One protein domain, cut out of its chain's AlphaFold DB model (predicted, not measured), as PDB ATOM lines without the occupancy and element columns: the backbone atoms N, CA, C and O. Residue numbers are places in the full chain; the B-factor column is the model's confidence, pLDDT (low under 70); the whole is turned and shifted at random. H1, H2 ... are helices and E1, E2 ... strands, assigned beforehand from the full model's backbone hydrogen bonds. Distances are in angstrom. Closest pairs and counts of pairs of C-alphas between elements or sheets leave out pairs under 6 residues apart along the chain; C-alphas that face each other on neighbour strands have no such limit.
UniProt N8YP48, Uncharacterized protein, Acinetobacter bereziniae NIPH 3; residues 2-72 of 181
ATOM      1  N   LYS A   2       8.616 -27.254  11.134       65.25
ATOM      2  CA  LYS A   2       8.660 -26.950  12.587       65.25
ATOM      3  C   LYS A   2       7.500 -26.083  13.116       65.25
ATOM      4  O   LYS A   2       6.999 -26.354  14.195       65.25
ATOM      5  N   GLN A   3       7.027 -25.097  12.351       79.56
ATOM      6  CA  GLN A   3       5.963 -24.179  12.799       79.56
ATOM      7  C   GLN A   3       4.542 -24.765  12.759       79.56
ATOM      8  O   GLN A   3       3.660 -24.262  13.444       79.56
ATOM      9  N   ARG A   4       4.299 -25.811  11.959       87.62
ATOM     10  CA  ARG A   4       2.963 -26.413  11.778       87.62
ATOM     11  C   ARG A   4       2.913 -27.881  12.194       87.62
ATOM     12  O   ARG A   4       1.915 -28.539  11.936       87.62
ATOM     13  N   PHE A   5       3.961 -28.390  12.844       90.00
ATOM     14  CA  PHE A   5       4.045 -29.797  13.233       90.00
ATOM     15  C   PHE A   5       2.812 -30.229  14.031       90.00
ATOM     16  O   PHE A   5       2.114 -31.131  13.600       90.00
ATOM     17  N   ASN A   6       2.462 -29.495  15.091       90.38
ATOM     18  CA  ASN A   6       1.292 -29.798  15.927       90.38
ATOM     19  C   ASN A   6      -0.058 -29.586  15.218       90.38
ATOM     20  O   ASN A   6      -1.087 -29.999  15.742       90.38
ATOM     21  N   GLN A   7      -0.081 -28.907  14.063       91.12
ATOM     22  CA  GLN A   7      -1.294 -28.823  13.246       91.12
ATOM     23  C   GLN A   7      -1.476 -30.086  12.405       91.12
ATOM     24  O   GLN A   7      -2.607 -30.493  12.200       91.12
ATOM     25  N   VAL A   8      -0.392 -30.694  11.924       93.06
ATOM     26  CA  VAL A   8      -0.443 -31.903  11.083       93.06
ATOM     27  C   VAL A   8      -0.466 -33.170  11.946       93.06
ATOM     28  O   VAL A   8      -1.264 -34.073  11.729       93.06
ATOM     29  N   PHE A   9       0.387 -33.216  12.968       94.81
ATOM     30  CA  PHE A   9       0.503 -34.294  13.945       94.81
ATOM     31  C   PHE A   9      -0.199 -33.890  15.241       94.81
ATOM     32  O   PHE A   9       0.440 -33.566  16.242       94.81
ATOM     33  N   ASP A  10      -1.528 -33.858  15.203       96.06
ATOM     34  CA  ASP A  10      -2.324 -33.667  16.410       96.06
ATOM     35  C   ASP A  10      -2.244 -34.899  17.335       96.06
ATOM     36  O   ASP A  10      -1.728 -35.962  16.974       96.06
ATOM     37  N   ALA A  11      -2.756 -34.767  18.562       96.38
ATOM     38  CA  ALA A  11      -2.718 -35.854  19.541       96.38
ATOM     39  C   ALA A  11      -3.385 -37.138  19.018       96.38
ATOM     40  O   ALA A  11      -2.914 -38.234  19.314       96.38
ATOM     41  N   LYS A  12      -4.442 -37.003  18.205       96.38
ATOM     42  CA  LYS A  12      -5.164 -38.131  17.615       96.38
ATOM     43  C   LYS A  12      -4.290 -38.887  16.617       96.38
ATOM     44  O   LYS A  12      -4.159 -40.101  16.738       96.38
ATOM     45  N   LEU A  13      -3.653 -38.194  15.672       97.31
ATOM     46  CA  LEU A  13      -2.760 -38.832  14.708       97.31
ATOM     47  C   LEU A  13      -1.556 -39.472  15.406       97.31
ATOM     48  O   LEU A  13      -1.200 -40.606  15.092       97.31
ATOM     49  N   ILE A  14      -0.959 -38.783  16.384       96.94
ATOM     50  CA  ILE A  14       0.170 -39.317  17.158       96.94
ATOM     51  C   ILE A  14      -0.233 -40.606  17.878       96.94
ATOM     52  O   ILE A  14       0.490 -41.596  17.792       96.94
ATOM     53  N   GLN A  15      -1.388 -40.627  18.548       97.31
ATOM     54  CA  GLN A  15      -1.887 -41.824  19.227       97.31
ATOM     55  C   GLN A  15      -2.210 -42.954  18.247       97.31
ATOM     56  O   GLN A  15      -1.902 -44.105  18.548       97.31
ATOM     57  N   ASN A  16      -2.779 -42.645  17.079       96.62
ATOM     58  CA  ASN A  16      -3.051 -43.642  16.042       96.62
ATOM     59  C   ASN A  16      -1.760 -44.308  15.552       96.62
ATOM     60  O   ASN A  16      -1.710 -45.526  15.432       96.62
ATOM     61  N   ILE A  17      -0.702 -43.525  15.311       96.31
ATOM     62  CA  ILE A  17       0.601 -44.054  14.890       96.31
ATOM     63  C   ILE A  17       1.253 -44.845  16.032       96.31
ATOM     64  O   ILE A  17       1.646 -45.993  15.832       96.31
ATOM     65  N   ALA A  18       1.351 -44.256  17.228       97.25
ATOM     66  CA  ALA A  18       2.066 -44.835  18.368       97.25
ATOM     67  C   ALA A  18       1.448 -46.151  18.862       97.25
ATOM     68  O   ALA A  18       2.172 -47.038  19.304       97.25
ATOM     69  N   ASN A  19       0.124 -46.285  18.758       97.62
ATOM     70  CA  ASN A  19      -0.604 -47.486  19.167       97.62
ATOM     71  C   ASN A  19      -0.934 -48.425  17.991       97.62
ATOM     72  O   ASN A  19      -1.677 -49.392  18.176       97.62
ATOM     73  N   SER A  20      -0.421 -48.145  16.787       97.56
ATOM     74  CA  SER A  20      -0.670 -48.983  15.611       97.56
ATOM     75  C   SER A  20      -0.044 -50.372  15.752       97.56
ATOM     76  O   SER A  20       1.016 -50.558  16.352       97.56
ATOM     77  N   LYS A  21      -0.705 -51.375  15.171       97.75
ATOM     78  CA  LYS A  21      -0.222 -52.760  15.112       97.75
ATOM     79  C   LYS A  21       0.421 -53.046  13.757       97.75
ATOM     80  O   LYS A  21      -0.057 -52.510  12.758       97.75
ATOM     81  N   PRO A  22       1.390 -53.978  13.664       95.88
ATOM     82  CA  PRO A  22       1.974 -54.384  12.383       95.88
ATOM     83  C   PRO A  22       0.938 -54.754  11.311       95.88
ATOM     84  O   PRO A  22       1.126 -54.433  10.147       95.88
ATOM     85  N   SER A  23      -0.195 -55.353  11.695       96.88
ATOM     86  CA  SER A  23      -1.278 -55.730  10.775       96.88
ATOM     87  C   SER A  23      -2.014 -54.551  10.121       96.88
ATOM     88  O   SER A  23      -2.700 -54.746   9.122       96.88
ATOM     89  N   GLN A  24      -1.917 -53.345  10.688       97.75
ATOM     90  CA  GLN A  24      -2.481 -52.119  10.107       97.75
ATOM     91  C   GLN A  24      -1.565 -51.502   9.045       97.75
ATOM     92  O   GLN A  24      -1.995 -50.628   8.291       97.75
ATOM     93  N   TRP A  25      -0.311 -51.954   8.993       97.00
ATOM     94  CA  TRP A  25       0.674 -51.512   8.023       97.00
ATOM     95  C   TRP A  25       0.688 -52.463   6.832       97.00
ATOM     96  O   TRP A  25       0.913 -53.664   6.971       97.00
ATOM     97  N   GLN A  26       0.451 -51.918   5.645       96.75
ATOM     98  CA  GLN A  26       0.366 -52.693   4.413       96.75
ATOM     99  C   GLN A  26       1.406 -52.203   3.415       96.75
ATOM    100  O   GLN A  26       1.457 -51.017   3.087       96.75
ATOM    101  N   SER A  27       2.226 -53.129   2.921       95.19
ATOM    102  CA  SER A  27       3.104 -52.869   1.783       95.19
ATOM    103  C   SER A  27       2.292 -52.930   0.496       95.19
ATOM    104  O   SER A  27       1.597 -53.912   0.240       95.19
ATOM    105  N   VAL A  28       2.391 -51.888  -0.325       92.56
ATOM    106  CA  VAL A  28       1.693 -51.785  -1.615       92.56
ATOM    107  C   VAL A  28       2.685 -51.662  -2.777       92.56
ATOM    108  O   VAL A  28       2.501 -50.896  -3.731       92.56
ATOM    109  N   GLY A  29       3.766 -52.440  -2.691       89.38
ATOM    110  CA  GLY A  29       4.813 -52.525  -3.708       89.38
ATOM    111  C   GLY A  29       5.623 -51.235  -3.810       89.38
ATOM    112  O   GLY A  29       5.973 -50.629  -2.800       89.38
ATOM    113  N   TRP A  30       5.891 -50.784  -5.040       86.25
ATOM    114  CA  TRP A  30       6.672 -49.566  -5.302       86.25
ATOM    115  C   TRP A  30       6.051 -48.290  -4.709       86.25
ATOM    116  O   TRP A  30       6.733 -47.284  -4.561       86.25
ATOM    117  N   ARG A  31       4.765 -48.324  -4.329       85.88
ATOM    118  CA  ARG A  31       4.096 -47.216  -3.638       85.88
ATOM    119  C   ARG A  31       4.482 -47.119  -2.156       85.88
ATOM    120  O   ARG A  31       4.073 -46.160  -1.515       85.88
ATOM    121  N   GLY A  32       5.238 -48.049  -1.587       92.94
ATOM    122  CA  GLY A  32       5.677 -47.989  -0.190       92.94
ATOM    123  C   GLY A  32       4.695 -48.631   0.789       92.94
ATOM    124  O   GLY A  32       3.930 -49.524   0.424       92.94
ATOM    125  N   VAL A  33       4.753 -48.204   2.050       96.25
ATOM    126  CA  VAL A  33       4.005 -48.820   3.157       96.25
ATOM    127  C   VAL A  33       2.993 -47.823   3.705       96.25
ATOM    128  O   VAL A  33       3.347 -46.682   3.984       96.25
ATOM    129  N   MET A  34       1.739 -48.236   3.873       96.62
ATOM    130  CA  MET A  34       0.679 -47.376   4.399       96.62
ATOM    131  C   MET A  34       0.134 -47.874   5.735       96.62
ATOM    132  O   MET A  34      -0.053 -49.074   5.909       96.62
ATOM    133  N   LEU A  35      -0.171 -46.944   6.639       97.69
ATOM    134  CA  LEU A  35      -0.996 -47.169   7.827       97.69
ATOM    135  C   LEU A  35      -2.463 -46.937   7.475       97.69
ATOM    136  O   LEU A  35      -2.767 -45.926   6.839       97.69
ATOM    137  N   ASP A  36      -3.355 -47.821   7.925       93.62
ATOM    138  CA  ASP A  36      -4.816 -47.655   7.877       93.62
ATOM    139  C   ASP A  36      -5.306 -47.067   6.546       93.62
ATOM    140  O   ASP A  36      -5.689 -45.898   6.461       93.62
ATOM    141  N   SER A  37      -5.231 -47.879   5.487       92.69
ATOM    142  CA  SER A  37      -5.667 -47.530   4.123       92.69
ATOM    143  C   SER A  37      -5.152 -46.174   3.610       92.69
ATOM    144  O   SER A  37      -5.814 -45.510   2.815       92.69
ATOM    145  N   GLY A  38      -3.963 -45.752   4.052       94.62
ATOM    146  CA  GLY A  38      -3.303 -44.548   3.555       94.62
ATOM    147  C   GLY A  38      -3.349 -43.340   4.481       94.62
ATOM    148  O   GLY A  38      -2.972 -42.261   4.040       94.62
ATOM    149  N   THR A  39      -3.765 -43.494   5.739       96.69
ATOM    150  CA  THR A  39      -3.720 -42.431   6.758       96.69
ATOM    151  C   THR A  39      -2.329 -41.788   6.838       96.69
ATOM    152  O   THR A  39      -2.202 -40.562   6.797       96.69
ATOM    153  N   VAL A  40      -1.284 -42.621   6.873       96.75
ATOM    154  CA  VAL A  40       0.132 -42.232   6.787       96.75
ATOM    155  C   VAL A  40       0.822 -43.142   5.787       96.75
ATOM    156  O   VAL A  40       0.541 -44.338   5.741       96.75
ATOM    157  N   TRP A  41       1.749 -42.588   5.016       96.62
ATOM    158  CA  TRP A  41       2.569 -43.333   4.075       96.62
ATOM    159  C   TRP A  41       4.049 -43.197   4.392       96.62
ATOM    160  O   TRP A  41       4.546 -42.092   4.619       96.62
ATOM    161  N   LEU A  42       4.754 -44.318   4.305       95.94
ATOM    162  CA  LEU A  42       6.192 -44.420   4.459       95.94
ATOM    163  C   LEU A  42       6.857 -44.835   3.146       95.94
ATOM    164  O   LEU A  42       6.348 -45.680   2.402       95.94
ATOM    165  N   GLU A  43       8.030 -44.266   2.909       92.94
ATOM    166  CA  GLU A  43       9.014 -44.729   1.939       92.94
ATOM    167  C   GLU A  43      10.308 -45.030   2.701       92.94
ATOM    168  O   GLU A  43      10.959 -44.137   3.248       92.94
ATOM    169  N   GLY A  44      10.631 -46.320   2.844       88.00
ATOM    170  CA  GLY A  44      11.683 -46.765   3.758       88.00
ATOM    171  C   GLY A  44      11.414 -46.295   5.192       88.00
ATOM    172  O   GLY A  44      10.414 -46.673   5.799       88.00
ATOM    173  N   HIS A  45      12.304 -45.456   5.727       87.38
ATOM    174  CA  HIS A  45      12.202 -44.896   7.083       87.38
ATOM    175  C   HIS A  45      11.627 -43.471   7.123       87.38
ATOM    176  O   HIS A  45      11.614 -42.842   8.181       87.38
ATOM    177  N   GLN A  46      11.195 -42.925   5.985       92.56
ATOM    178  CA  GLN A  46      10.703 -41.553   5.881       92.56
ATOM    179  C   GLN A  46       9.192 -41.527   5.674       92.56
ATOM    180  O   GLN A  46       8.633 -42.370   4.977       92.56
ATOM    181  N   ILE A  47       8.525 -40.527   6.251       92.81
ATOM    182  CA  ILE A  47       7.127 -40.233   5.923       92.81
ATOM    183  C   ILE A  47       7.100 -39.575   4.545       92.81
ATOM    184  O   ILE A  47       7.667 -38.496   4.376       92.81
ATOM    185  N   LYS A  48       6.413 -40.199   3.585       92.00
ATOM    186  CA  LYS A  48       6.225 -39.635   2.240       92.00
ATOM    187  C   LYS A  48       4.932 -38.822   2.115       92.00
ATOM    188  O   LYS A  48       4.874 -37.887   1.327       92.00
ATOM    189  N   ALA A  49       3.884 -39.191   2.859       93.38
ATOM    190  CA  ALA A  49       2.586 -38.520   2.811       93.38
ATOM    191  C   ALA A  49       1.772 -38.749   4.089       93.38
ATOM    192  O   ALA A  49       1.916 -39.767   4.769       93.38
ATOM    193  N   ILE A  50       0.886 -37.801   4.382       94.69
ATOM    194  CA  ILE A  50      -0.109 -37.874   5.453       94.69
ATOM    195  C   ILE A  50      -1.433 -37.471   4.816       94.69
ATOM    196  O   ILE A  50      -1.575 -36.330   4.381       94.69
ATOM    197  N   ASN A  51      -2.373 -38.412   4.722       95.06
ATOM    198  CA  ASN A  51      -3.692 -38.153   4.134       95.06
ATOM    199  C   ASN A  51      -4.744 -37.825   5.204       95.06
ATOM    200  O   ASN A  51      -5.840 -37.373   4.876       95.06
ATOM    201  N   TYR A  52      -4.420 -38.047   6.481       95.88
ATOM    202  CA  TYR A  52      -5.184 -37.501   7.597       95.88
ATOM    203  C   TYR A  52      -5.162 -35.968   7.565       95.88
ATOM    204  O   TYR A  52      -4.130 -35.370   7.275       95.88
ATOM    205  N   SER A  53      -6.288 -35.338   7.902       95.19
ATOM    206  CA  SER A  53      -6.380 -33.886   8.055       95.19
ATOM    207  C   SER A  53      -6.976 -33.558   9.415       95.19
ATOM    208  O   SER A  53      -8.128 -33.906   9.690       95.19
ATOM    209  N   SER A  54      -6.196 -32.892  10.266       96.31
ATOM    210  CA  SER A  54      -6.643 -32.532  11.613       96.31
ATOM    211  C   SER A  54      -7.755 -31.481  11.591       96.31
ATOM    212  O   SER A  54      -7.937 -30.747  10.615       96.31
ATOM    213  N   ASP A  55      -8.456 -31.317  12.713       95.56
ATOM    214  CA  ASP A  55      -9.447 -30.245  12.867       95.56
ATOM    215  C   ASP A  55      -8.826 -28.851  12.678       95.56
ATOM    216  O   ASP A  55      -9.472 -27.937  12.160       95.56
ATOM    217  N   ALA A  56      -7.568 -28.668  13.091       95.06
ATOM    218  CA  ALA A  56      -6.850 -27.409  12.911       95.06
ATOM    219  C   ALA A  56      -6.571 -27.134  11.426       95.06
ATOM    220  O   ALA A  56      -6.756 -26.007  10.963       95.06
ATOM    221  N   GLU A  57      -6.177 -28.156  10.666       95.62
ATOM    222  CA  GLU A  57      -5.963 -28.045   9.222       95.62
ATOM    223  C   GLU A  57      -7.265 -27.788   8.468       95.62
ATOM    224  O   GLU A  57      -7.305 -26.911   7.605       95.62
ATOM    225  N   GLN A  58      -8.344 -28.487   8.827       95.31
ATOM    226  CA  GLN A  58      -9.663 -28.285   8.229       95.31
ATOM    227  C   GLN A  58     -10.181 -26.860   8.476       95.31
ATOM    228  O   GLN A  58     -10.637 -26.197   7.540       95.31
ATOM    229  N   LYS A  59     -10.044 -26.342   9.706       95.69
ATOM    230  CA  LYS A  59     -10.398 -24.950  10.042       95.69
ATOM    231  C   LYS A  59      -9.567 -23.947   9.249       95.69
ATOM    232  O   LYS A  59     -10.128 -23.016   8.671       95.69
ATOM    233  N   LEU A  60      -8.251 -24.152   9.170       95.31
ATOM    234  CA  LEU A  60      -7.367 -23.281   8.398       95.31
ATOM    235  C   LEU A  60      -7.720 -23.307   6.904       95.31
ATOM    236  O   LEU A  60      -7.807 -22.256   6.272       95.31
ATOM    237  N   LYS A  61      -7.996 -24.487   6.338       95.19
ATOM    238  CA  LYS A  61      -8.442 -24.636   4.947       95.19
ATOM    239  C   LYS A  61      -9.729 -23.849   4.691       95.19
ATOM    240  O   LYS A  61      -9.797 -23.100   3.719       95.19
ATOM    241  N   ALA A  62     -10.725 -23.968   5.570       96.06
ATOM    242  CA  ALA A  62     -11.978 -23.223   5.453       96.06
ATOM    243  C   ALA A  62     -11.759 -21.699   5.514       96.06
ATOM    244  O   ALA A  62     -12.339 -20.957   4.717       96.06
ATOM    245  N   GLN A  63     -10.879 -21.230   6.405       96.69
ATOM    246  CA  GLN A  63     -10.501 -19.816   6.495       96.69
ATOM    247  C   GLN A  63      -9.836 -19.318   5.206       96.69
ATOM    248  O   GLN A  63     -10.241 -18.283   4.676       96.69
ATOM    249  N   LEU A  64      -8.872 -20.065   4.664       95.94
ATOM    250  CA  LEU A  64      -8.183 -19.716   3.417       95.94
ATOM    251  C   LEU A  64      -9.146 -19.679   2.222       95.94
ATOM    252  O   LEU A  64      -9.092 -18.748   1.421       95.94
ATOM    253  N   ILE A  65     -10.073 -20.638   2.128       96.44
ATOM    254  CA  ILE A  65     -11.115 -20.643   1.090       96.44
ATOM    255  C   ILE A  65     -12.021 -19.412   1.220       96.44
ATOM    256  O   ILE A  65     -12.334 -18.769   0.218       96.44
ATOM    257  N   SER A  66     -12.424 -19.047   2.440       96.44
ATOM    258  CA  SER A  66     -13.237 -17.849   2.684       96.44
ATOM    259  C   SER A  66     -12.507 -16.566   2.265       96.44
ATOM    260  O   SER A  66     -13.062 -15.738   1.543       96.44
ATOM    261  N   GLN A  67     -11.226 -16.435   2.623       96.38
ATOM    262  CA  GLN A  67     -10.385 -15.310   2.198       96.38
ATOM    263  C   GLN A  67     -10.222 -15.265   0.676       96.38
ATOM    264  O   GLN A  67     -10.283 -14.193   0.074       96.38
ATOM    265  N   GLN A  68     -10.053 -16.419   0.029       95.06
ATOM    266  CA  GLN A  68      -9.962 -16.494  -1.424       95.06
ATOM    267  C   GLN A  68     -11.261 -16.034  -2.093       95.06
ATOM    268  O   GLN A  68     -11.203 -15.242  -3.029       95.06
ATOM    269  N   LYS A  69     -12.432 -16.443  -1.583       96.69
ATOM    270  CA  LYS A  69     -13.737 -15.983  -2.093       96.69
ATOM    271  C   LYS A  69     -13.853 -14.456  -2.096       96.69
ATOM    272  O   LYS A  69     -14.421 -13.893  -3.028       96.69
ATOM    273  N   GLN A  70     -13.288 -13.770  -1.103       96.44
ATOM    274  CA  GLN A  70     -13.307 -12.303  -1.040       96.44
ATOM    275  C   GLN A  70     -12.467 -11.642  -2.147       96.44
ATOM    276  O   GLN A  70     -12.796 -10.539  -2.577       96.44
ATOM    277  N   LYS A  71     -11.434 -12.331  -2.649       95.75
ATOM    278  CA  LYS A  71     -10.537 -11.858  -3.719       95.75
ATOM    279  C   LYS A  71     -11.027 -12.193  -5.133       95.75
ATOM    280  O   LYS A  71     -10.311 -11.951  -6.098       95.75
ATOM    281  N   LEU A  72     -12.235 -12.737  -5.263       97.81
ATOM    282  CA  LEU A  72     -12.857 -13.039  -6.549       97.81
ATOM    283  C   LEU A  72     -13.982 -12.055  -6.868       97.81
ATOM    284  O   LEU A  72     -14.668 -11.537  -5.972       97.81
TER     285      LEU A  72
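Overview. This is residues 2 to 72 of the 181 residues of an uncharacterized protein of Acinetobacter bereziniae NIPH 3 (UniProt N8YP48). A small twisted sheet of four antiparallel strands, E1 to E4, makes one part of a loose body, with the short helix H2 only grazing the sheet. The long helix H3 leads away from this body as an arm whose residues 62 to 70 stick out free, and the one-turn helix H1 lies near the other end of H3. The printed part has 71 residues with three named helices and four named strands, in the order H1 H2 E1 E2 E3 E4 H3; the sheet's order is E1 - E2 - E3 - E4, and the class is mixed, helices and strands. The whole is loose, with a radius of gyration of the C-alphas of 15.0 A, and elongated, spanning 46 by 26 by 21 A.

Arrangement. H1, residues 5 to 8, and H2, residues 11 to 18, are apart. H2 is on the sheet, which it only grazes with its residues 13 to 17; the closest C-alphas of H2 and E2, residues 33 to 35, are those of Ile 17 and Leu 35, 7.9 A apart. E1, residues 25 to 27, and E2 form an antiparallel hairpin at 155 degrees, with N 26 and O 34 within hydrogen-bond range at 2.9 A. E2 and E3, residues 40 to 43, form a hairpin at 163 degrees, with N 35 and O 40 at 2.8 A. E3 and E4, residues 46 to 50, form a hairpin at 148 degrees, with N 41 and O 49 at 2.8 A. The four strands are a meander, each the antiparallel neighbour of the one before, and E1 and E4 are the edge strands. From edge to edge the strands' lines turn by 73 degrees. H3, residues 55 to 70, is not on the sheet. H1 and H3 only just touch, with 3 pairs of C-alphas within 8 A, H3 with residues 56 to 57 alone; the closest C-alphas are those of Gln 7 and Ala 56, 5.7 A apart. H2 and H3 are apart. Each O i to N i+4 pair is within hydrogen-bond range in H2 and H3; H1 is too short for such a pair.

Along the chain. H1 begins at C-alpha 5, (4.045, -29.797, 13.233), and is 5.4 A long. H2 measures 10.2 A, E1 6.8 A, E2 7.0 A, E3 10.4 A and E4 11.4 A from first to last C-alpha. E4 begins at C-alpha 46, (10.703, -41.553, 5.881). H3 measures 23.0 A and ends at C-alpha 70, (-13.307, -12.303, -1.040).

Size, cuts and confidence. The two C-alphas farthest apart, those of Pro 22 and Leu 72, are 47.8 A from each other. Residues 62 to 72, of which 62 to 70 belong to H3, stand free; the body without them spans 34 by 22 by 19 A. The printed part has no cut. The link from H2 to E1 is short, the others are tight, and no link is long. The mean pLDDT of the printed part is 94.1, and residue 2 is under 70.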